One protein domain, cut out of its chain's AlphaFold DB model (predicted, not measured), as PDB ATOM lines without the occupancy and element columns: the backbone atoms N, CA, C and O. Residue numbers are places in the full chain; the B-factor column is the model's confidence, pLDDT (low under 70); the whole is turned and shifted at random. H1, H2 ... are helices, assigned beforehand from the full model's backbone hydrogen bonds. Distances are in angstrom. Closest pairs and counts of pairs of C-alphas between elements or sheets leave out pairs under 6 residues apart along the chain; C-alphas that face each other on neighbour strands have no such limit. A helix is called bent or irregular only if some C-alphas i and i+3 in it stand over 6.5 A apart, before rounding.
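AT A GLANCE: This is residues 12 to 154 of the 154 residues of an uncharacterized protein of Rhizobium radiobacter (UniProt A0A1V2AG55). One long helical arm, H3b, makes a shaft with a part at each end: a small head of H1, H2 and H3a at its first end, and at its last end a loose loop of chain with H4, H5 and H6, of which H6 packs across the end of the shaft. The long helix H3 turns a sharp corner between its short arm H3a, in the head, and the shaft. The printed part has 143 residues with six named helices, H1 to H6 in order along the chain, and no named strand: the class is all helix. The whole is extended, a rod spanning 83 by 27 by 25 A, with a radius of gyration of the C-alphas of 28.1 A.

IN THESE COORDINATES: H1, residues 13 to 25, begins with C-alpha 13 at (212.347, 212.625, 217.815) and is 19.0 A long. H2 is residues 31 to 42, 16.3 A long. H3, residues 48 to 101, was assigned as one helix by its hydrogen bonds but is bent: C-alphas 61 and 64 are 8.4 A apart. Its arms are H3a, residues 48 to 61, 20.2 A, and H3b, residues 64 to 101, 55.2 A, which ends with C-alpha 101 at (193.806, 263.639, 221.860). H4 is residues 107 to 119, 19.4 A; H5 is residues 126 to 129, 5.4 A. H6, residues 140 to 151, is 16.9 A long and ends with C-alpha 151 at (181.395, 260.594, 220.782).

HOW THE PARTS SIT: H1 and H2 touch at a steep tilt of 61 degrees, opposite ways; their closest C-alphas are those of Ile 19 and Ala 34, 5.5 A. H1 and H3a only just touch, with 3 pairs of C-alphas within 8 A, the closest those of Leu 16 and Leu 55, 7.0 A. H2 and H3a are near each other. H3a and H3b are about perpendicular, at 88 degrees. H1 touches residues 66 to 71 of H3b, about perpendicular at 74 degrees, closest at the C-alphas of Asp 21 and Ala 70, 5.2 A. H6 touches residues 97 to 101 of H3b, about perpendicular at 86 degrees; the C-alphas of Ala 101 and Ala 146 are closest, 4.6 A. H4 and H5 touch no helix. Every O i to N i+4 pair is within hydrogen-bond range in H2, H3a, H3b and H6, against 8 of 9 in H1 and 7 of 9 in H4; H5 is too short for such a pair.

THE WHOLE: The C-alphas of Glu 49 and Leu 115, the two farthest apart, are 83.5 A apart. Residues 75 to 86 of H3 and residues 114 to 122, of which 114 to 119 belong to H4, stand free. The printed part has no cut and no long link. Its mean pLDDT is 73.0; 51 residues are under 70, among them 43 to 51 and 113 to 141.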
ATOM      1  N   TYR A  12     216.033 212.370 215.683       64.75
ATOM      2  CA  TYR A  12     214.822 212.218 214.881       64.75
ATOM      3  C   TYR A  12     213.510 212.375 215.663       64.75
ATOM      4  O   TYR A  12     212.441 212.284 215.070       64.75
ATOM      5  N   ASP A  13     213.558 212.586 216.981       67.62
ATOM      6  CA  ASP A  13     212.347 212.625 217.815       67.62
ATOM      7  C   ASP A  13     211.455 213.822 217.473       67.62
ATOM      8  O   ASP A  13     210.234 213.698 217.483       67.62
ATOM      9  N   HIS A  14     212.059 214.938 217.059       75.50
ATOM     10  CA  HIS A  14     211.335 216.116 216.587       75.50
ATOM     11  C   HIS A  14     210.522 215.848 215.305       75.50
ATOM     12  O   HIS A  14     209.497 216.489 215.078       75.50
ATOM     13  N   TYR A  15     210.920 214.868 214.482       79.62
ATOM     14  CA  TYR A  15     210.138 214.477 213.309       79.62
ATOM     15  C   TYR A  15     208.837 213.774 213.695       79.62
ATOM     16  O   TYR A  15     207.859 213.905 212.970       79.62
ATOM     17  N   LEU A  16     208.778 213.073 214.835       81.06
ATOM     18  CA  LEU A  16     207.525 212.469 215.303       81.06
ATOM     19  C   LEU A  16     206.493 213.529 215.682       81.06
ATOM     20  O   LEU A  16     205.311 213.335 215.411       81.06
ATOM     21  N   ASP A  17     206.940 214.643 216.261       81.50
ATOM     22  CA  ASP A  17     206.071 215.779 216.556       81.50
ATOM     23  C   ASP A  17     205.519 216.404 215.270       81.50
ATOM     24  O   ASP A  17     204.311 216.595 215.160       81.50
ATOM     25  N   LEU A  18     206.373 216.619 214.263       80.88
ATOM     26  CA  LEU A  18     205.953 217.124 212.949       80.88
ATOM     27  C   LEU A  18     204.988 216.168 212.236       80.88
ATOM     28  O   LEU A  18     204.003 216.604 211.647       80.88
ATOM     29  N   ILE A  19     205.247 214.860 212.303       83.50
ATOM     30  CA  ILE A  19     204.361 213.842 211.732       83.50
ATOM     31  C   ILE A  19     203.007 213.855 212.448       83.50
ATOM     32  O   ILE A  19     201.978 213.809 211.780       83.50
ATOM     33  N   ALA A  20     202.989 213.950 213.781       83.00
ATOM     34  CA  ALA A  20     201.750 214.044 214.550       83.00
ATOM     35  C   ALA A  20     200.945 215.296 214.176       83.00
ATOM     36  O   ALA A  20     199.738 215.197 213.972       83.00
ATOM     37  N   ASP A  21     201.617 216.438 214.017       82.38
ATOM     38  CA  ASP A  21     200.987 217.694 213.615       82.38
ATOM     39  C   ASP A  21     200.405 217.608 212.186       82.38
ATOM     40  O   ASP A  21     199.297 218.082 211.944       82.38
ATOM     41  N   ILE A  22     201.100 216.957 211.242       83.56
ATOM     42  CA  ILE A  22     200.621 216.757 209.858       83.56
ATOM     43  C   ILE A  22     199.436 215.791 209.804       83.56
ATOM     44  O   ILE A  22     198.469 216.053 209.087       83.56
ATOM     45  N   VAL A  23     199.502 214.680 210.542       84.31
ATOM     46  CA  VAL A  23     198.405 213.704 210.633       84.31
ATOM     47  C   VAL A  23     197.175 214.350 211.267       84.31
ATOM     48  O   VAL A  23     196.059 214.101 210.827       84.31
ATOM     49  N   LEU A  24     197.372 215.210 212.267       82.31
ATOM     50  CA  LEU A  24     196.284 215.968 212.870       82.31
ATOM     51  C   LEU A  24     195.682 216.996 211.900       82.31
ATOM     52  O   LEU A  24     194.465 217.127 211.816       82.31
ATOM     53  N   ALA A  25     196.519 217.738 211.172       80.81
ATOM     54  CA  ALA A  25     196.048 218.727 210.206       80.81
ATOM     55  C   ALA A  25     195.295 218.077 209.032       80.81
ATOM     56  O   ALA A  25     194.361 218.668 208.493       80.81
ATOM     57  N   ASN A  26     195.688 216.858 208.652       78.81
ATOM     58  CA  ASN A  26     195.108 216.105 207.550       78.81
ATOM     59  C   ASN A  26     194.473 214.810 208.070       78.81
ATOM     60  O   ASN A  26     195.099 213.753 208.028       78.81
ATOM     61  N   ASN A  27     193.203 214.874 208.482       68.88
ATOM     62  CA  ASN A  27     192.428 213.757 209.060       68.88
ATOM     63  C   ASN A  27     192.448 212.430 208.261       68.88
ATOM     64  O   ASN A  27     192.083 211.390 208.803       68.88
ATOM     65  N   GLN A  28     192.842 212.442 206.983       72.06
ATOM     66  CA  GLN A  28     192.922 211.259 206.113       72.06
ATOM     67  C   GLN A  28     194.359 210.785 205.831       72.06
ATOM     68  O   GLN A  28     194.552 209.766 205.166       72.06
ATOM     69  N   MET A  29     195.380 211.504 206.302       81.19
ATOM     70  CA  MET A  29     196.770 211.204 205.974       81.19
ATOM     71  C   MET A  29     197.330 210.133 206.909       81.19
ATOM     72  O   MET A  29     197.337 210.263 208.132       81.19
ATOM     73  N   SER A  30     197.827 209.047 206.321       82.38
ATOM     74  CA  SER A  30     198.461 207.967 207.080       82.38
ATOM     75  C   SER A  30     199.850 208.369 207.585       82.38
ATOM     76  O   SER A  30     200.545 209.179 206.968       82.38
ATOM     77  N   PHE A  31     200.314 207.720 208.660       81.50
ATOM     78  CA  PHE A  31     201.672 207.905 209.188       81.50
ATOM     79  C   PHE A  31     202.752 207.766 208.106       81.50
ATOM     80  O   PHE A  31     203.679 208.562 208.058       81.50
ATOM     81  N   ASN A  32     202.617 206.791 207.200       80.81
ATOM     82  CA  ASN A  32     203.595 206.564 206.133       80.81
ATOM     83  C   ASN A  32     203.630 207.710 205.111       80.81
ATOM     84  O   ASN A  32     204.698 208.029 204.595       80.81
ATOM     85  N   GLN A  33     202.484 208.329 204.820       82.31
ATOM     86  CA  GLN A  33     202.414 209.494 203.935       82.31
ATOM     87  C   GLN A  33     203.016 210.728 204.612       82.31
ATOM     88  O   GLN A  33     203.841 211.407 204.006       82.31
ATOM     89  N   ALA A  34     202.668 210.980 205.878       82.50
ATOM     90  CA  ALA A  34     203.226 212.088 206.650       82.50
ATOM     91  C   ALA A  34     204.745 211.934 206.863       82.50
ATOM     92  O   ALA A  34     205.496 212.895 206.725       82.50
ATOM     93  N   LEU A  35     205.220 210.710 207.114       81.88
ATOM     94  CA  LEU A  35     206.642 210.396 207.234       81.88
ATOM     95  C   LEU A  35     207.400 210.686 205.935       81.88
ATOM     96  O   LEU A  35     208.459 211.300 205.994       81.88
ATOM     97  N   ARG A  36     206.864 210.285 204.773       81.00
ATOM     98  CA  ARG A  36     207.466 210.626 203.470       81.00
ATOM     99  C   ARG A  36     207.557 212.134 203.288       81.00
ATOM    100  O   ARG A  36     208.639 212.635 203.032       81.00
ATOM    101  N   GLN A  37     206.472 212.859 203.543       82.56
ATOM    102  CA  GLN A  37     206.450 214.314 203.396       82.56
ATOM    103  C   GLN A  37     207.482 215.023 204.290       82.56
ATOM    104  O   GLN A  37     208.119 215.985 203.862       82.56
ATOM    105  N   VAL A  38     207.660 214.558 205.529       82.38
ATOM    106  CA  VAL A  38     208.661 215.113 206.452       82.38
ATOM    107  C   VAL A  38     210.082 214.784 205.993       82.38
ATOM    108  O   VAL A  38     210.943 215.662 206.012       82.38
ATOM    109  N   LEU A  39     210.326 213.549 205.550       76.69
ATOM    110  CA  LEU A  39     211.639 213.122 205.064       76.69
ATOM    111  C   LEU A  39     212.030 213.814 203.749       76.69
ATOM    112  O   LEU A  39     213.172 214.249 203.629       76.69
ATOM    113  N   ASP A  40     211.087 213.989 202.822       77.88
ATOM    114  CA  ASP A  40     211.301 214.690 201.549       77.88
ATOM    115  C   ASP A  40     211.659 216.166 201.779       77.88
ATOM    116  O   ASP A  40     212.483 216.738 201.069       77.88
ATOM    117  N   LYS A  41     211.061 216.794 202.800       77.81
ATOM    118  CA  LYS A  41     211.258 218.217 203.098       77.81
ATOM    119  C   LYS A  41     212.541 218.513 203.877       77.81
ATOM    120  O   LYS A  41     213.118 219.583 203.700       77.81
ATOM    121  N   HIS A  42     212.956 217.615 204.768       71.44
ATOM    122  CA  HIS A  42     214.063 217.866 205.699       71.44
ATOM    123  C   HIS A  42     215.343 217.078 205.383       71.44
ATOM    124  O   HIS A  42     216.393 217.394 205.941       71.44
ATOM    125  N   GLY A  43     215.281 216.103 204.468       64.81
ATOM    126  CA  GLY A  43     216.399 215.223 204.134       64.81
ATOM    127  C   GLY A  43     216.704 214.217 205.252       64.81
ATOM    128  O   GLY A  43     216.577 214.511 206.442       64.81
ATOM    129  N   CYS A  44     217.104 212.995 204.891       58.59
ATOM    130  CA  CYS A  44     217.446 211.963 205.873       58.59
ATOM    131  C   CYS A  44     218.975 211.796 205.988       58.59
ATOM    132  O   CYS A  44     219.597 211.334 205.034       58.59
ATOM    133  N   PRO A  45     219.604 212.126 207.133       54.75
ATOM    134  CA  PRO A  45     221.057 212.006 207.300       54.75
ATOM    135  C   PRO A  45     221.557 210.585 207.646       54.75
ATOM    136  O   PRO A  45     222.757 210.386 207.793       54.75
ATOM    137  N   VAL A  46     220.674 209.590 207.814       55.12
ATOM    138  CA  VAL A  46     221.013 208.192 208.174       55.12
ATOM    139  C   VAL A  46     220.293 207.231 207.230       55.12
ATOM    140  O   VAL A  46     219.297 207.625 206.628       55.12
ATOM    141  N   SER A  47     220.774 205.982 207.104       63.53
ATOM    142  CA  SER A  47     220.135 204.959 206.265       63.53
ATOM    143  C   SER A  47     218.622 204.938 206.495       63.53
ATOM    144  O   SER A  47     218.119 204.701 207.601       63.53
ATOM    145  N   GLU A  48     217.903 205.267 205.425       65.69
ATOM    146  CA  GLU A  48     216.487 205.625 205.437       65.69
ATOM    147  C   GLU A  48     215.629 204.541 206.110       65.69
ATOM    148  O   GLU A  48     214.665 204.821 206.823       65.69
ATOM    149  N   GLU A  49     216.037 203.281 205.972       69.88
ATOM    150  CA  GLU A  49     215.369 202.122 206.556       69.88
ATOM    151  C   GLU A  49     215.454 202.061 208.084       69.88
ATOM    152  O   GLU A  49     214.469 201.723 208.747       69.88
ATOM    153  N   SER A  50     216.607 202.398 208.665       69.50
ATOM    154  CA  SER A  50     216.818 202.310 210.115       69.50
ATOM    155  C   SER A  50     216.083 203.436 210.845       69.50
ATOM    156  O   SER A  50     215.456 203.203 211.883       69.50
ATOM    157  N   ALA A  51     216.080 204.642 210.266       69.38
ATOM    158  CA  ALA A  51     215.290 205.771 210.753       69.38
ATOM    159  C   ALA A  51     213.783 205.478 210.664       69.38
ATOM    160  O   ALA A  51     213.072 205.610 211.663       69.38
ATOM    161  N   ARG A  52     213.299 204.978 209.516       74.19
ATOM    162  CA  ARG A  52     211.886 204.602 209.319       74.19
ATOM    163  C   ARG A  52     211.425 203.533 210.312       74.19
ATOM    164  O   ARG A  52     210.365 203.690 210.917       74.19
ATOM    165  N   ARG A  53     212.215 202.474 210.533       79.81
ATOM    166  CA  ARG A  53     211.877 201.414 211.506       79.81
ATOM    167  C   ARG A  53     211.779 201.955 212.933       79.81
ATOM    168  O   ARG A  53     210.843 201.608 213.648       79.81
ATOM    169  N   ASN A  54     212.714 202.809 213.344       77.44
ATOM    170  CA  ASN A  54     212.718 203.384 214.690       77.44
ATOM    171  C   ASN A  54     211.563 204.370 214.912       77.44
ATOM    172  O   ASN A  54     210.906 204.313 215.954       77.44
ATOM    173  N   LEU A  55     211.281 205.231 213.928       79.38
ATOM    174  CA  LEU A  55     210.157 206.170 213.971       79.38
ATOM    175  C   LEU A  55     208.820 205.430 214.014       79.38
ATOM    176  O   LEU A  55     207.974 205.756 214.840       79.38
ATOM    177  N   ARG A  56     208.656 204.381 213.201       82.56
ATOM    178  CA  ARG A  56     207.444 203.556 213.204       82.56
ATOM    179  C   ARG A  56     207.218 202.857 214.544       82.56
ATOM    180  O   ARG A  56     206.123 202.946 215.085       82.56
ATOM    181  N   LYS A  57     208.253 202.236 215.122       85.19
ATOM    182  CA  LYS A  57     208.154 201.588 216.444       85.19
ATOM    183  C   LYS A  57     207.740 202.567 217.544       85.19
ATOM    184  O   LYS A  57     206.934 202.227 218.402       85.19
ATOM    185  N   ARG A  58     208.299 203.781 217.538       82.25
ATOM    186  CA  ARG A  58     207.925 204.825 218.504       82.25
ATOM    187  C   ARG A  58     206.522 205.362 218.261       82.25
ATOM    188  O   ARG A  58     205.801 205.573 219.227       82.25
ATOM    189  N   TRP A  59     206.137 205.554 217.002       83.50
ATOM    190  CA  TRP A  59     204.783 205.956 216.646       83.50
ATOM    191  C   TRP A  59     203.764 204.938 217.145       83.50
ATOM    192  O   TRP A  59     202.847 205.315 217.853       83.50
ATOM    193  N   GLU A  60     203.953 203.651 216.860       86.25
ATOM    194  CA  GLU A  60     203.045 202.589 217.313       86.25
ATOM    195  C   GLU A  60     202.939 202.529 218.846       86.25
ATOM    196  O   GLU A  60     201.855 202.280 219.366       86.25
ATOM    197  N   ARG A  61     204.026 202.824 219.573       85.25
ATOM    198  CA  ARG A  61     204.031 202.845 221.043       85.25
ATOM    199  C   ARG A  61     203.354 204.080 221.645       85.25
ATOM    200  O   ARG A  61     202.618 203.954 222.614       85.25
ATOM    201  N   ASP A  62     203.636 205.265 221.106       84.56
ATOM    202  CA  ASP A  62     203.305 206.545 221.743       84.56
ATOM    203  C   ASP A  62     202.255 207.359 220.952       84.56
ATOM    204  O   ASP A  62     202.046 208.537 221.249       84.56
ATOM    205  N   ARG A  63     201.586 206.758 219.952       81.38
ATOM    206  CA  ARG A  63     200.666 207.428 219.008       81.38
ATOM    207  C   ARG A  63     199.674 208.352 219.697       81.38
ATOM    208  O   ARG A  63     199.600 209.528 219.361       81.38
ATOM    209  N   GLU A  64     198.904 207.822 220.640       83.56
ATOM    210  CA  GLU A  64     197.827 208.564 221.303       83.56
ATOM    211  C   GLU A  64     198.370 209.782 222.048       83.56
ATOM    212  O   GLU A  64     197.833 210.883 221.939       83.56
ATOM    213  N   ARG A  65     199.509 209.616 222.728       86.56
ATOM    214  CA  ARG A  65     200.188 210.699 223.441       86.56
ATOM    215  C   ARG A  65     200.731 211.763 222.488       86.56
ATOM    216  O   ARG A  65     200.663 212.949 222.808       86.56
ATOM    217  N   LEU A  66     201.288 211.359 221.346       83.50
ATOM    218  CA  LEU A  66     201.810 212.276 220.328       83.50
ATOM    219  C   LEU A  66     200.682 213.080 219.674       83.50
ATOM    220  O   LEU A  66     200.797 214.296 219.550       83.50
ATOM    221  N   VAL A  67     199.568 212.428 219.337       83.38
ATOM    222  CA  VAL A  67     198.388 213.084 218.758       83.38
ATOM    223  C   VAL A  67     197.723 214.024 219.770       83.38
ATOM    224  O   VAL A  67     197.405 215.159 219.426       83.38
ATOM    225  N   ALA A  68     197.590 213.623 221.038       82.81
ATOM    226  CA  ALA A  68     197.063 214.497 222.089       82.81
ATOM    227  C   ALA A  68     197.930 215.752 222.298       82.81
ATOM    228  O   ALA A  68     197.408 216.857 222.448       82.81
ATOM    229  N   ARG A  69     199.261 215.608 222.248       84.44
ATOM    230  CA  ARG A  69     200.192 216.747 222.298       84.44
ATOM    231  C   ARG A  69     200.086 217.642 221.068       84.44
ATOM    232  O   ARG A  69     200.116 218.859 221.219       84.44
ATOM    233  N   ALA A  70     199.935 217.067 219.876       83.81
ATOM    234  CA  ALA A  70     199.699 217.830 218.653       83.81
ATOM    235  C   ALA A  70     198.400 218.652 218.749       83.81
ATOM    236  O   ALA A  70     198.396 219.839 218.423       83.81
ATOM    237  N   HIS A  71     197.325 218.066 219.290       84.19
ATOM    238  CA  HIS A  71     196.076 218.781 219.562       84.19
ATOM    239  C   HIS A  71     196.286 219.952 220.521       84.19
ATOM    240  O   HIS A  71     195.853 221.058 220.209       84.19
ATOM    241  N   GLN A  72     196.988 219.736 221.640       82.00
ATOM    242  CA  GLN A  72     197.306 220.802 222.597       82.00
ATOM    243  C   GLN A  72     198.100 221.940 221.942       82.00
ATOM    244  O   GLN A  72     197.747 223.107 222.087       82.00
ATOM    245  N   ARG A  73     199.120 221.621 221.136       82.50
ATOM    246  CA  ARG A  73     199.886 222.636 220.392       82.50
ATOM    247  C   ARG A  73     199.012 223.420 219.414       82.50
ATOM    248  O   ARG A  73     199.160 224.637 219.305       82.50
ATOM    249  N   ALA A  74     198.108 222.746 218.707       81.69
ATOM    250  CA  ALA A  74     197.189 223.392 217.776       81.69
ATOM    251  C   ALA A  74     196.202 224.324 218.500       81.69
ATOM    252  O   ALA A  74     195.989 225.452 218.050       81.69
ATOM    253  N   THR A  75     195.647 223.897 219.640       81.62
ATOM    254  CA  THR A  75     194.754 224.733 220.456       81.62
ATOM    255  C   THR A  75     195.485 225.925 221.057       81.62
ATOM    256  O   THR A  75     194.984 227.045 220.974       81.62
ATOM    257  N   ASP A  76     196.692 225.725 221.585       86.56
ATOM    258  CA  ASP A  76     197.500 226.799 222.166       86.56
ATOM    259  C   ASP A  76     197.873 227.841 221.111       86.56
ATOM    260  O   ASP A  76     197.797 229.046 221.363       86.56
ATOM    261  N   LYS A  77     198.209 227.392 219.895       83.88
ATOM    262  CA  LYS A  77     198.455 228.279 218.756       83.88
ATOM    263  C   LYS A  77     197.204 229.072 218.385       83.88
ATOM    264  O   LYS A  77     197.297 230.285 218.227       83.88
ATOM    265  N   ALA A  78     196.042 228.426 218.295       79.00
ATOM    266  CA  ALA A  78     194.786 229.108 217.991       79.00
ATOM    267  C   ALA A  78     194.438 230.166 219.054       79.00
ATOM    268  O   ALA A  78     194.101 231.298 218.709       79.00
ATOM    269  N   ILE A  79     194.592 229.839 220.341       80.94
ATOM    270  CA  ILE A  79     194.385 230.783 221.449       80.94
ATOM    271  C   ILE A  79     195.390 231.940 221.370       80.94
ATOM    272  O   ILE A  79     195.009 233.101 221.521       80.94
ATOM    273  N   GLY A  80     196.667 231.642 221.118       86.44
ATOM    274  CA  GLY A  80     197.715 232.647 220.957       86.44
ATOM    275  C   GLY A  80     197.450 233.593 219.785       86.44
ATOM    276  O   GLY A  80     197.613 234.804 219.927       86.44
ATOM    277  N   ASP A  81     196.984 233.070 218.653       81.75
ATOM    278  CA  ASP A  81     196.651 233.866 217.470       81.75
ATOM    279  C   ASP A  81     195.412 234.744 217.703       81.75
ATOM    280  O   ASP A  81     195.398 235.903 217.283       81.75
ATOM    281  N   VAL A  82     194.401 234.249 218.428       79.38
ATOM    282  CA  VAL A  82     193.251 235.065 218.855       79.38
ATOM    283  C   VAL A  82     193.705 236.197 219.775       79.38
ATOM    284  O   VAL A  82     193.364 237.349 219.516       79.38
ATOM    285  N   LYS A  83     194.522 235.902 220.795       78.56
ATOM    286  CA  LYS A  83     195.074 236.927 221.698       78.56
ATOM    287  C   LYS A  83     195.853 237.990 220.929       78.56
ATOM    288  O   LYS A  83     195.558 239.168 221.070       78.56
ATOM    289  N   ARG A  84     196.747 237.587 220.020       80.44
ATOM    290  CA  ARG A  84     197.508 238.518 219.169       80.44
ATOM    291  C   ARG A  84     196.613 239.424 218.330       80.44
ATOM    292  O   ARG A  84     196.914 240.604 218.193       80.44
ATOM    293  N   ARG A  85     195.524 238.898 217.757       79.44
ATOM    294  CA  ARG A  85     194.564 239.709 216.988       79.44
ATOM    295  C   ARG A  85     193.842 240.720 217.873       79.44
ATOM    296  O   ARG A  85     193.676 241.865 217.460       79.44
ATOM    297  N   VAL A  86     193.435 240.309 219.073       77.81
ATOM    298  CA  VAL A  86     192.819 241.203 220.062       77.81
ATOM    299  C   VAL A  86     193.808 242.293 220.476       77.81
ATOM    300  O   VAL A  86     193.467 243.468 220.399       77.81
ATOM    301  N   ASP A  87     195.050 241.936 220.796       76.19
ATOM    302  CA  ASP A  87     196.096 242.895 221.162       76.19
ATOM    303  C   ASP A  87     196.381 243.886 220.020       76.19
ATOM    304  O   ASP A  87     196.477 245.090 220.246       76.19
ATOM    305  N   GLN A  88     196.449 243.413 218.771       81.00
ATOM    306  CA  GLN A  88     196.604 244.278 217.595       81.00
ATOM    307  C   GLN A  88     195.423 245.237 217.409       81.00
ATOM    308  O   GLN A  88     195.630 246.411 217.095       81.00
ATOM    309  N   TYR A  89     194.190 244.756 217.595       79.94
ATOM    310  CA  TYR A  89     192.994 245.594 217.527       79.94
ATOM    311  C   TYR A  89     193.021 246.677 218.614       79.94
ATOM    312  O   TYR A  89     192.838 247.856 218.308       79.94
ATOM    313  N   LEU A  90     193.333 246.297 219.854       73.81
ATOM    314  CA  LEU A  90     193.405 247.216 220.991       73.81
ATOM    315  C   LEU A  90     194.529 248.246 220.824       73.81
ATOM    316  O   LEU A  90     194.316 249.428 221.087       73.81
ATOM    317  N   LEU A  91     195.696 247.849 220.307       77.62
ATOM    318  CA  LEU A  91     196.777 248.779 219.965       77.62
ATOM    319  C   LEU A  91     196.354 249.772 218.881       77.62
ATOM    320  O   LEU A  91     196.621 250.969 218.999       77.62
ATOM    321  N   ARG A  92     195.671 249.304 217.831       79.88
ATOM    322  CA  ARG A  92     195.151 250.181 216.775       79.88
ATOM    323  C   ARG A  92     194.143 251.187 217.333       79.88
ATOM    324  O   ARG A  92     194.189 252.359 216.961       79.88
ATOM    325  N   GLU A  93     193.260 250.749 218.223       74.75
ATOM    326  CA  GLU A  93     192.288 251.619 218.885       74.75
ATOM    327  C   GLU A  93     192.969 252.641 219.807       74.75
ATOM    328  O   GLU A  93     192.640 253.828 219.754       74.75
ATOM    329  N   ALA A  94     193.982 252.226 220.572       72.38
ATOM    330  CA  ALA A  94     194.784 253.123 221.402       72.38
ATOM    331  C   ALA A  94     195.514 254.187 220.563       72.38
ATOM    332  O   ALA A  94     195.498 255.371 220.908       72.38
ATOM    333  N   LEU A  95     196.096 253.801 219.421       77.56
ATOM    334  CA  LEU A  95     196.726 254.741 218.489       77.56
ATOM    335  C   LEU A  95     195.713 255.748 217.930       77.56
ATOM    336  O   LEU A  95     195.996 256.948 217.908       77.56
ATOM    337  N   LEU A  96     194.519 255.294 217.542       78.19
ATOM    338  CA  LEU A  96     193.454 256.178 217.072       78.19
ATOM    339  C   LEU A  96     193.034 257.174 218.160       78.19
ATOM    340  O   LEU A  96     192.998 258.376 217.898       78.19
ATOM    341  N   LEU A  97     192.800 256.711 219.391       73.19
ATOM    342  CA  LEU A  97     192.475 257.581 220.526       73.19
ATOM    343  C   LEU A  97     193.596 258.596 220.802       73.19
ATOM    344  O   LEU A  97     193.322 259.784 220.965       73.19
ATOM    345  N   SER A  98     194.862 258.173 220.764       75.69
ATOM    346  CA  SER A  98     196.005 259.083 220.932       75.69
ATOM    347  C   SER A  98     196.055 260.171 219.851       75.69
ATOM    348  O   SER A  98     196.351 261.331 220.143       75.69
ATOM    349  N   SER A  99     195.696 259.832 218.607       77.38
ATOM    350  CA  SER A  99     195.640 260.794 217.505       77.38
ATOM    351  C   SER A  99     194.531 261.832 217.704       77.38
ATOM    352  O   SER A  99     194.737 263.010 217.418       77.38
ATOM    353  N   LEU A 100     193.382 261.425 218.258       73.50
ATOM    354  CA  LEU A 100     192.279 262.333 218.579       73.50
ATOM    355  C   LEU A 100     192.655 263.283 219.718       73.50
ATOM    356  O   LEU A 100     192.366 264.474 219.625       73.50
ATOM    357  N   ALA A 101     193.355 262.801 220.747       73.12
ATOM    358  CA  ALA A 101     193.806 263.639 221.860       73.12
ATOM    359  C   ALA A 101     194.734 264.791 221.421       73.12
ATOM    360  O   ALA A 101     194.738 265.853 222.051       73.12
ATOM    361  N   ARG A 102     195.502 264.587 220.341       74.38
ATOM    362  CA  ARG A 102     196.457 265.562 219.788       74.38
ATOM    363  C   ARG A 102     195.827 266.591 218.852       74.38
ATOM    364  O   ARG A 102     196.494 267.565 218.511       74.38
ATOM    365  N   LYS A 103     194.574 266.406 218.419       74.06
ATOM    366  CA  LYS A 103     193.908 267.393 217.562       74.06
ATOM    367  C   LYS A 103     193.645 268.677 218.362       74.06
ATOM    368  O   LYS A 103     193.077 268.594 219.455       74.06
ATOM    369  N   PRO A 104     194.037 269.857 217.846       66.38
ATOM    370  CA  PRO A 104     193.691 271.116 218.487       66.38
ATOM    371  C   PRO A 104     192.169 271.279 218.476       66.38
ATOM    372  O   PRO A 104     191.521 271.113 217.442       66.38
ATOM    373  N   LEU A 105     191.600 271.569 219.644       67.81
ATOM    374  CA  LEU A 105     190.175 271.854 219.788       67.81
ATOM    375  C   LEU A 105     189.895 273.286 219.337       67.81
ATOM    376  O   LEU A 105     190.701 274.187 219.581       67.81
ATOM    377  N   SER A 106     188.738 273.507 218.715       74.19
ATOM    378  CA  SER A 106     188.317 274.867 218.384       74.19
ATOM    379  C   SER A 106     187.998 275.661 219.664       74.19
ATOM    380  O   SER A 106     187.606 275.073 220.678       74.19
ATOM    381  N   PRO A 107     188.106 277.001 219.650       69.88
ATOM    382  CA  PRO A 107     187.776 277.832 220.814       69.88
ATOM    383  C   PRO A 107     186.355 277.602 221.356       69.88
ATOM    384  O   PRO A 107     186.135 277.594 222.566       69.88
ATOM    385  N   ILE A 108     185.394 277.338 220.465       74.38
ATOM    386  CA  ILE A 108     184.001 277.027 220.820       74.38
ATOM    387  C   ILE A 108     183.923 275.700 221.591       74.38
ATOM    388  O   ILE A 108     183.246 275.613 222.615       74.38
ATOM    389  N   GLN A 109     184.658 274.678 221.140       68.25
ATOM    390  CA  GLN A 109     184.732 273.383 221.819       68.25
ATOM    391  C   GLN A 109     185.416 273.492 223.184       68.25
ATOM    392  O   GLN A 109     184.965 272.861 224.137       68.25
ATOM    393  N   LEU A 110     186.469 274.307 223.305       68.44
ATOM    394  CA  LEU A 110     187.141 274.558 224.583       68.44
ATOM    395  C   LEU A 110     186.182 275.171 225.611       68.44
ATOM    396  O   LEU A 110     186.090 274.669 226.728       68.44
ATOM    397  N   ASN A 111     185.400 276.178 225.216       70.94
ATOM    398  CA  ASN A 111     184.408 276.801 226.097       70.94
ATOM    399  C   ASN A 111     183.286 275.832 226.497       70.94
ATOM    400  O   ASN A 111     182.949 275.728 227.677       70.94
ATOM    401  N   ALA A 112     182.742 275.076 225.538       70.56
ATOM    402  CA  ALA A 112     181.724 274.063 225.815       70.56
ATOM    403  C   ALA A 112     182.241 272.981 226.779       70.56
ATOM    404  O   ALA A 112     181.514 272.512 227.655       70.56
ATOM    405  N   ARG A 113     183.518 272.613 226.654       65.06
ATOM    406  CA  ARG A 113     184.170 271.626 227.510       65.06
ATOM    407  C   ARG A 113     184.409 272.140 228.926       65.06
ATOM    408  O   ARG A 113     184.125 271.413 229.876       65.06
ATOM    409  N   SER A 114     184.863 273.384 229.075       66.69
ATOM    410  CA  SER A 114     184.999 274.026 230.386       66.69
ATOM    411  C   SER A 114     183.660 274.057 231.122       66.69
ATOM    412  O   SER A 114     183.602 273.681 232.290       66.69
ATOM    413  N   LEU A 115     182.567 274.376 230.423       65.62
ATOM    414  CA  LEU A 115     181.221 274.322 230.995       65.62
ATOM    415  C   LEU A 115     180.811 272.894 231.374       65.62
ATOM    416  O   LEU A 115     180.387 272.670 232.502       65.62
ATOM    417  N   ARG A 116     180.994 271.904 230.489       65.50
ATOM    418  CA  ARG A 116     180.679 270.490 230.784       65.50
ATOM    419  C   ARG A 116     181.463 269.949 231.988       65.50
ATOM    420  O   ARG A 116     180.913 269.168 232.759       65.50
ATOM    421  N   SER A 117     182.716 270.369 232.179       61.25
ATOM    422  CA  SER A 117     183.564 269.912 233.291       61.25
ATOM    423  C   SER A 117     183.047 270.317 234.675       61.25
ATOM    424  O   SER A 117     183.282 269.598 235.643       61.25
ATOM    425  N   LEU A 118     182.285 271.413 234.766       64.50
ATOM    426  CA  LEU A 118     181.671 271.868 236.017       64.50
ATOM    427  C   LEU A 118     180.518 270.961 236.471       64.50
ATOM    428  O   LEU A 118     180.186 270.944 237.652       64.50
ATOM    429  N   PHE A 119     179.928 270.197 235.548       62.69
ATOM    430  CA  PHE A 119     178.740 269.376 235.799       62.69
ATOM    431  C   PHE A 119     178.990 267.872 235.649       62.69
ATOM    432  O   PHE A 119     178.077 267.074 235.862       62.69
ATOM    433  N   ARG A 120     180.206 267.459 235.270       56.38
ATOM    434  CA  ARG A 120     180.525 266.043 235.068       56.38
ATOM    435  C   ARG A 120     180.999 265.409 236.382       56.38
ATOM    436  O   ARG A 120     181.896 265.960 237.023       56.38
ATOM    437  N   PRO A 121     180.459 264.245 236.785       55.59
ATOM    438  CA  PRO A 121     180.987 263.514 237.931       55.59
ATOM    439  C   PRO A 121     182.446 263.109 237.678       55.59
ATOM    440  O   PRO A 121     182.831 262.791 236.548       55.59
ATOM    441  N   ARG A 122     183.268 263.138 238.736       55.56
ATOM    442  CA  ARG A 122     184.674 262.720 238.665       55.56
ATOM    443  C   ARG A 122     184.738 261.241 238.272       55.56
ATOM    444  O   ARG A 122     184.150 260.404 238.944       55.56
ATOM    445  N   THR A 123     185.444 260.945 237.186       59.06
ATOM    446  CA  THR A 123     185.719 259.579 236.707       59.06
ATOM    447  C   THR A 123     186.555 258.837 237.750       59.06
ATOM    448  O   THR A 123     187.494 259.423 238.300       59.06
ATOM    449  N   THR A 124     186.212 257.585 238.050       59.44
ATOM    450  CA  THR A 124     186.820 256.836 239.158       59.44
ATOM    451  C   THR A 124     187.916 255.886 238.662       59.44
ATOM    452  O   THR A 124     187.990 255.585 237.468       59.44
ATOM    453  N   PRO A 125     188.813 255.399 239.541       59.94
ATOM    454  CA  PRO A 125     189.815 254.391 239.182       59.94
ATOM    455  C   PRO A 125     189.224 253.117 238.543       59.94
ATOM    456  O   PRO A 125     189.891 252.458 237.745       59.94
ATOM    457  N   GLU A 126     187.965 252.781 238.829       62.12
ATOM    458  CA  GLU A 126     187.264 251.642 238.229       62.12
ATOM    459  C   GLU A 126     186.971 251.820 236.732       62.12
ATOM    460  O   GLU A 126     186.847 250.833 236.009       62.12
ATOM    461  N   ASP A 127     186.919 253.048 236.218       60.16
ATOM    462  CA  ASP A 127     186.713 253.284 234.785       60.16
ATOM    463  C   ASP A 127     187.926 252.832 233.941       60.16
ATOM    464  O   ASP A 127     187.790 252.539 232.751       60.16
ATOM    465  N   TYR A 128     189.104 252.688 234.562       53.81
ATOM    466  CA  TYR A 128     190.346 252.240 233.918       53.81
ATOM    467  C   TYR A 128     190.472 250.721 233.838       53.81
ATOM    468  O   TYR A 128     191.110 250.198 232.926       53.81
ATOM    469  N   THR A 129     189.851 249.989 234.764       58.19
ATOM    470  CA  THR A 129     189.873 248.518 234.736       58.19
ATOM    471  C   THR A 129     189.045 247.969 233.576       58.19
ATOM    472  O   THR A 129     189.292 246.862 233.103       58.19
ATOM    473  N   ARG A 130     188.113 248.775 233.050       61.03
ATOM    474  CA  ARG A 130     187.312 248.458 231.863       61.03
ATOM    475  C   ARG A 130     188.085 248.581 230.545       61.03
ATOM    476  O   ARG A 130     187.597 248.083 229.535       61.03
ATOM    477  N   ASN A 131     189.268 249.210 230.524       56.31
ATOM    478  CA  ASN A 131     190.091 249.313 229.315       56.31
ATOM    479  C   ASN A 131     191.604 249.209 229.624       56.31
ATOM    480  O   ASN A 131     192.272 250.225 229.842       56.31
ATOM    481  N   PRO A 132     192.168 247.987 229.618       55.62
ATOM    482  CA  PRO A 132     193.491 247.700 230.177       55.62
ATOM    483  C   PRO A 132     194.680 248.326 229.425       55.62
ATOM    484  O   PRO A 132     195.790 248.314 229.947       55.62
ATOM    485  N   PHE A 133     194.483 248.898 228.232       53.97
ATOM    486  CA  PHE A 133     195.566 249.477 227.421       53.97
ATOM    487  C   PHE A 133     195.614 251.011 227.425       53.97
ATOM    488  O   PHE A 133     196.576 251.601 226.935       53.97
ATOM    489  N   VAL A 134     194.612 251.670 228.010       52.94
ATOM    490  CA  VAL A 134     194.540 253.137 228.104       52.94
ATOM    491  C   VAL A 134     195.638 253.739 228.995       52.94
ATOM    492  O   VAL A 134     196.221 254.744 228.586       52.94
ATOM    493  N   PRO A 135     196.009 253.147 230.149       54.72
ATOM    494  CA  PRO A 135     197.042 253.730 231.007       54.72
ATOM    495  C   PRO A 135     198.462 253.659 230.425       54.72
ATOM    496  O   PRO A 135     199.326 254.424 230.840       54.72
ATOM    497  N   ALA A 136     198.731 252.745 229.485       56.22
ATOM    498  CA  ALA A 136     200.096 252.474 229.026       56.22
ATOM    499  C   ALA A 136     200.629 253.491 227.996       56.22
ATOM    500  O   ALA A 136     201.837 253.553 227.781       56.22
ATOM    501  N   MET A 137     199.755 254.267 227.342       55.66
ATOM    502  CA  MET A 137     200.118 255.106 226.184       55.66
ATOM    503  C   MET A 137     199.620 256.561 226.276       55.66
ATOM    504  O   MET A 137     199.964 257.366 225.409       55.66
ATOM    505  N   MET A 138     198.805 256.915 227.279       63.31
ATOM    506  CA  MET A 138     198.274 258.273 227.450       63.31
ATOM    507  C   MET A 138     197.914 258.598 228.899       63.31
ATOM    508  O   MET A 138     197.552 257.727 229.688       63.31
ATOM    509  N   THR A 139     197.983 259.883 229.242       67.50
ATOM    510  CA  THR A 139     197.530 260.389 230.540       67.50
ATOM    511  C   THR A 139     195.999 260.435 230.607       67.50
ATOM    512  O   THR A 139     195.305 260.517 229.593       67.50
ATOM    513  N   PHE A 140     195.441 260.432 231.821       64.62
ATOM    514  CA  PHE A 140     193.991 260.467 232.049       64.62
ATOM    515  C   PHE A 140     193.256 261.579 231.277       64.62
ATOM    516  O   PHE A 140     192.227 261.328 230.644       64.62
ATOM    517  N   GLY A 141     193.798 262.800 231.280       66.75
ATOM    518  CA  GLY A 141     193.179 263.939 230.596       66.75
ATOM    519  C   GLY A 141     193.173 263.804 229.068       66.75
ATOM    520  O   GLY A 141     192.272 264.317 228.396       66.75
ATOM    521  N   GLU A 142     194.147 263.087 228.507       71.06
ATOM    522  CA  GLU A 142     194.223 262.792 227.073       71.06
ATOM    523  C   GLU A 142     193.204 261.726 226.669       71.06
ATOM    524  O   GLU A 142     192.552 261.873 225.634       71.06
ATOM    525  N   PHE A 143     192.989 260.712 227.510       70.12
ATOM    526  CA  PHE A 143     191.964 259.698 227.267       70.12
ATOM    527  C   PHE A 143     190.553 260.288 227.257       70.12
ATOM    528  O   PHE A 143     189.803 260.086 226.301       70.12
ATOM    529  N   GLN A 144     190.202 261.068 228.284       70.56
ATOM    530  CA  GLN A 144     188.899 261.735 228.350       70.56
ATOM    531  C   GLN A 144     188.671 262.636 227.130       70.56
ATOM    532  O   GLN A 144     187.589 262.634 226.548       70.56
ATOM    533  N   ARG A 145     189.714 263.362 226.700       71.62
ATOM    534  CA  ARG A 145     189.680 264.204 225.497       71.62
ATOM    535  C   ARG A 145     189.402 263.395 224.236       71.62
ATOM    536  O   ARG A 145     188.554 263.789 223.444       71.62
ATOM    537  N   ALA A 146     190.103 262.283 224.050       71.56
ATOM    538  CA  ALA A 146     189.919 261.423 222.889       71.56
ATOM    539  C   ALA A 146     188.508 260.817 222.830       71.56
ATOM    540  O   ALA A 146     187.905 260.777 221.759       71.56
ATOM    541  N   GLN A 147     187.974 260.379 223.976       73.19
ATOM    542  CA  GLN A 147     186.626 259.815 224.082       73.19
ATOM    543  C   GLN A 147     185.530 260.844 223.782       73.19
ATOM    544  O   GLN A 147     184.595 260.546 223.047       73.19
ATOM    545  N   GLU A 148     185.656 262.069 224.298       71.88
ATOM    546  CA  GLU A 148     184.714 263.157 224.003       71.88
ATOM    547  C   GLU A 148     184.680 263.479 222.502       71.88
ATOM    548  O   GLU A 148     183.608 263.496 221.907       71.88
ATOM    549  N   ILE A 149     185.850 263.624 221.865       69.81
ATOM    550  CA  ILE A 149     185.942 263.878 220.418       69.81
ATOM    551  C   ILE A 149     185.336 262.723 219.614       69.81
ATOM    552  O   ILE A 149     184.710 262.954 218.584       69.81
ATOM    553  N   ARG A 150     185.531 261.472 220.042       71.25
ATOM    554  CA  ARG A 150     184.958 260.312 219.352       71.25
ATOM    555  C   ARG A 150     183.429 260.318 219.423       71.25
ATOM    556  O   ARG A 150     182.806 260.111 218.393       71.25
ATOM    557  N   ASN A 151     182.849 260.587 220.592       68.31
ATOM    558  CA  ASN A 151     181.395 260.594 220.782       68.31
ATOM    559  C   ASN A 151     180.692 261.779 220.104       68.31
ATOM    560  O   ASN A 151     179.528 261.653 219.764       68.31
ATOM    561  N   ASP A 152     181.376 262.907 219.901       64.94
ATOM    562  CA  ASP A 152     180.808 264.060 219.185       64.94
ATOM    563  C   ASP A 152     180.848 263.887 217.640       64.94
ATOM    564  O   ASP A 152     180.249 264.683 216.921       64.94
ATOM    565  N   ASN A 153     181.569 262.883 217.112       59.66
ATOM    566  CA  ASN A 153     181.728 262.621 215.667       59.66
ATOM    567  C   ASN A 153     180.889 261.432 215.140       59.66
ATOM    568  O   ASN A 153     181.000 261.105 213.956       59.66
ATOM    569  N   PHE A 154     180.103 260.777 215.996       47.03
ATOM    570  CA  PHE A 154     179.186 259.677 215.666       47.03
ATOM    571  C   PHE A 154     177.770 260.043 216.107       47.03
ATOM    572  O   PHE A 154     176.826 259.599 215.418       47.03
TER     573      PHE A 154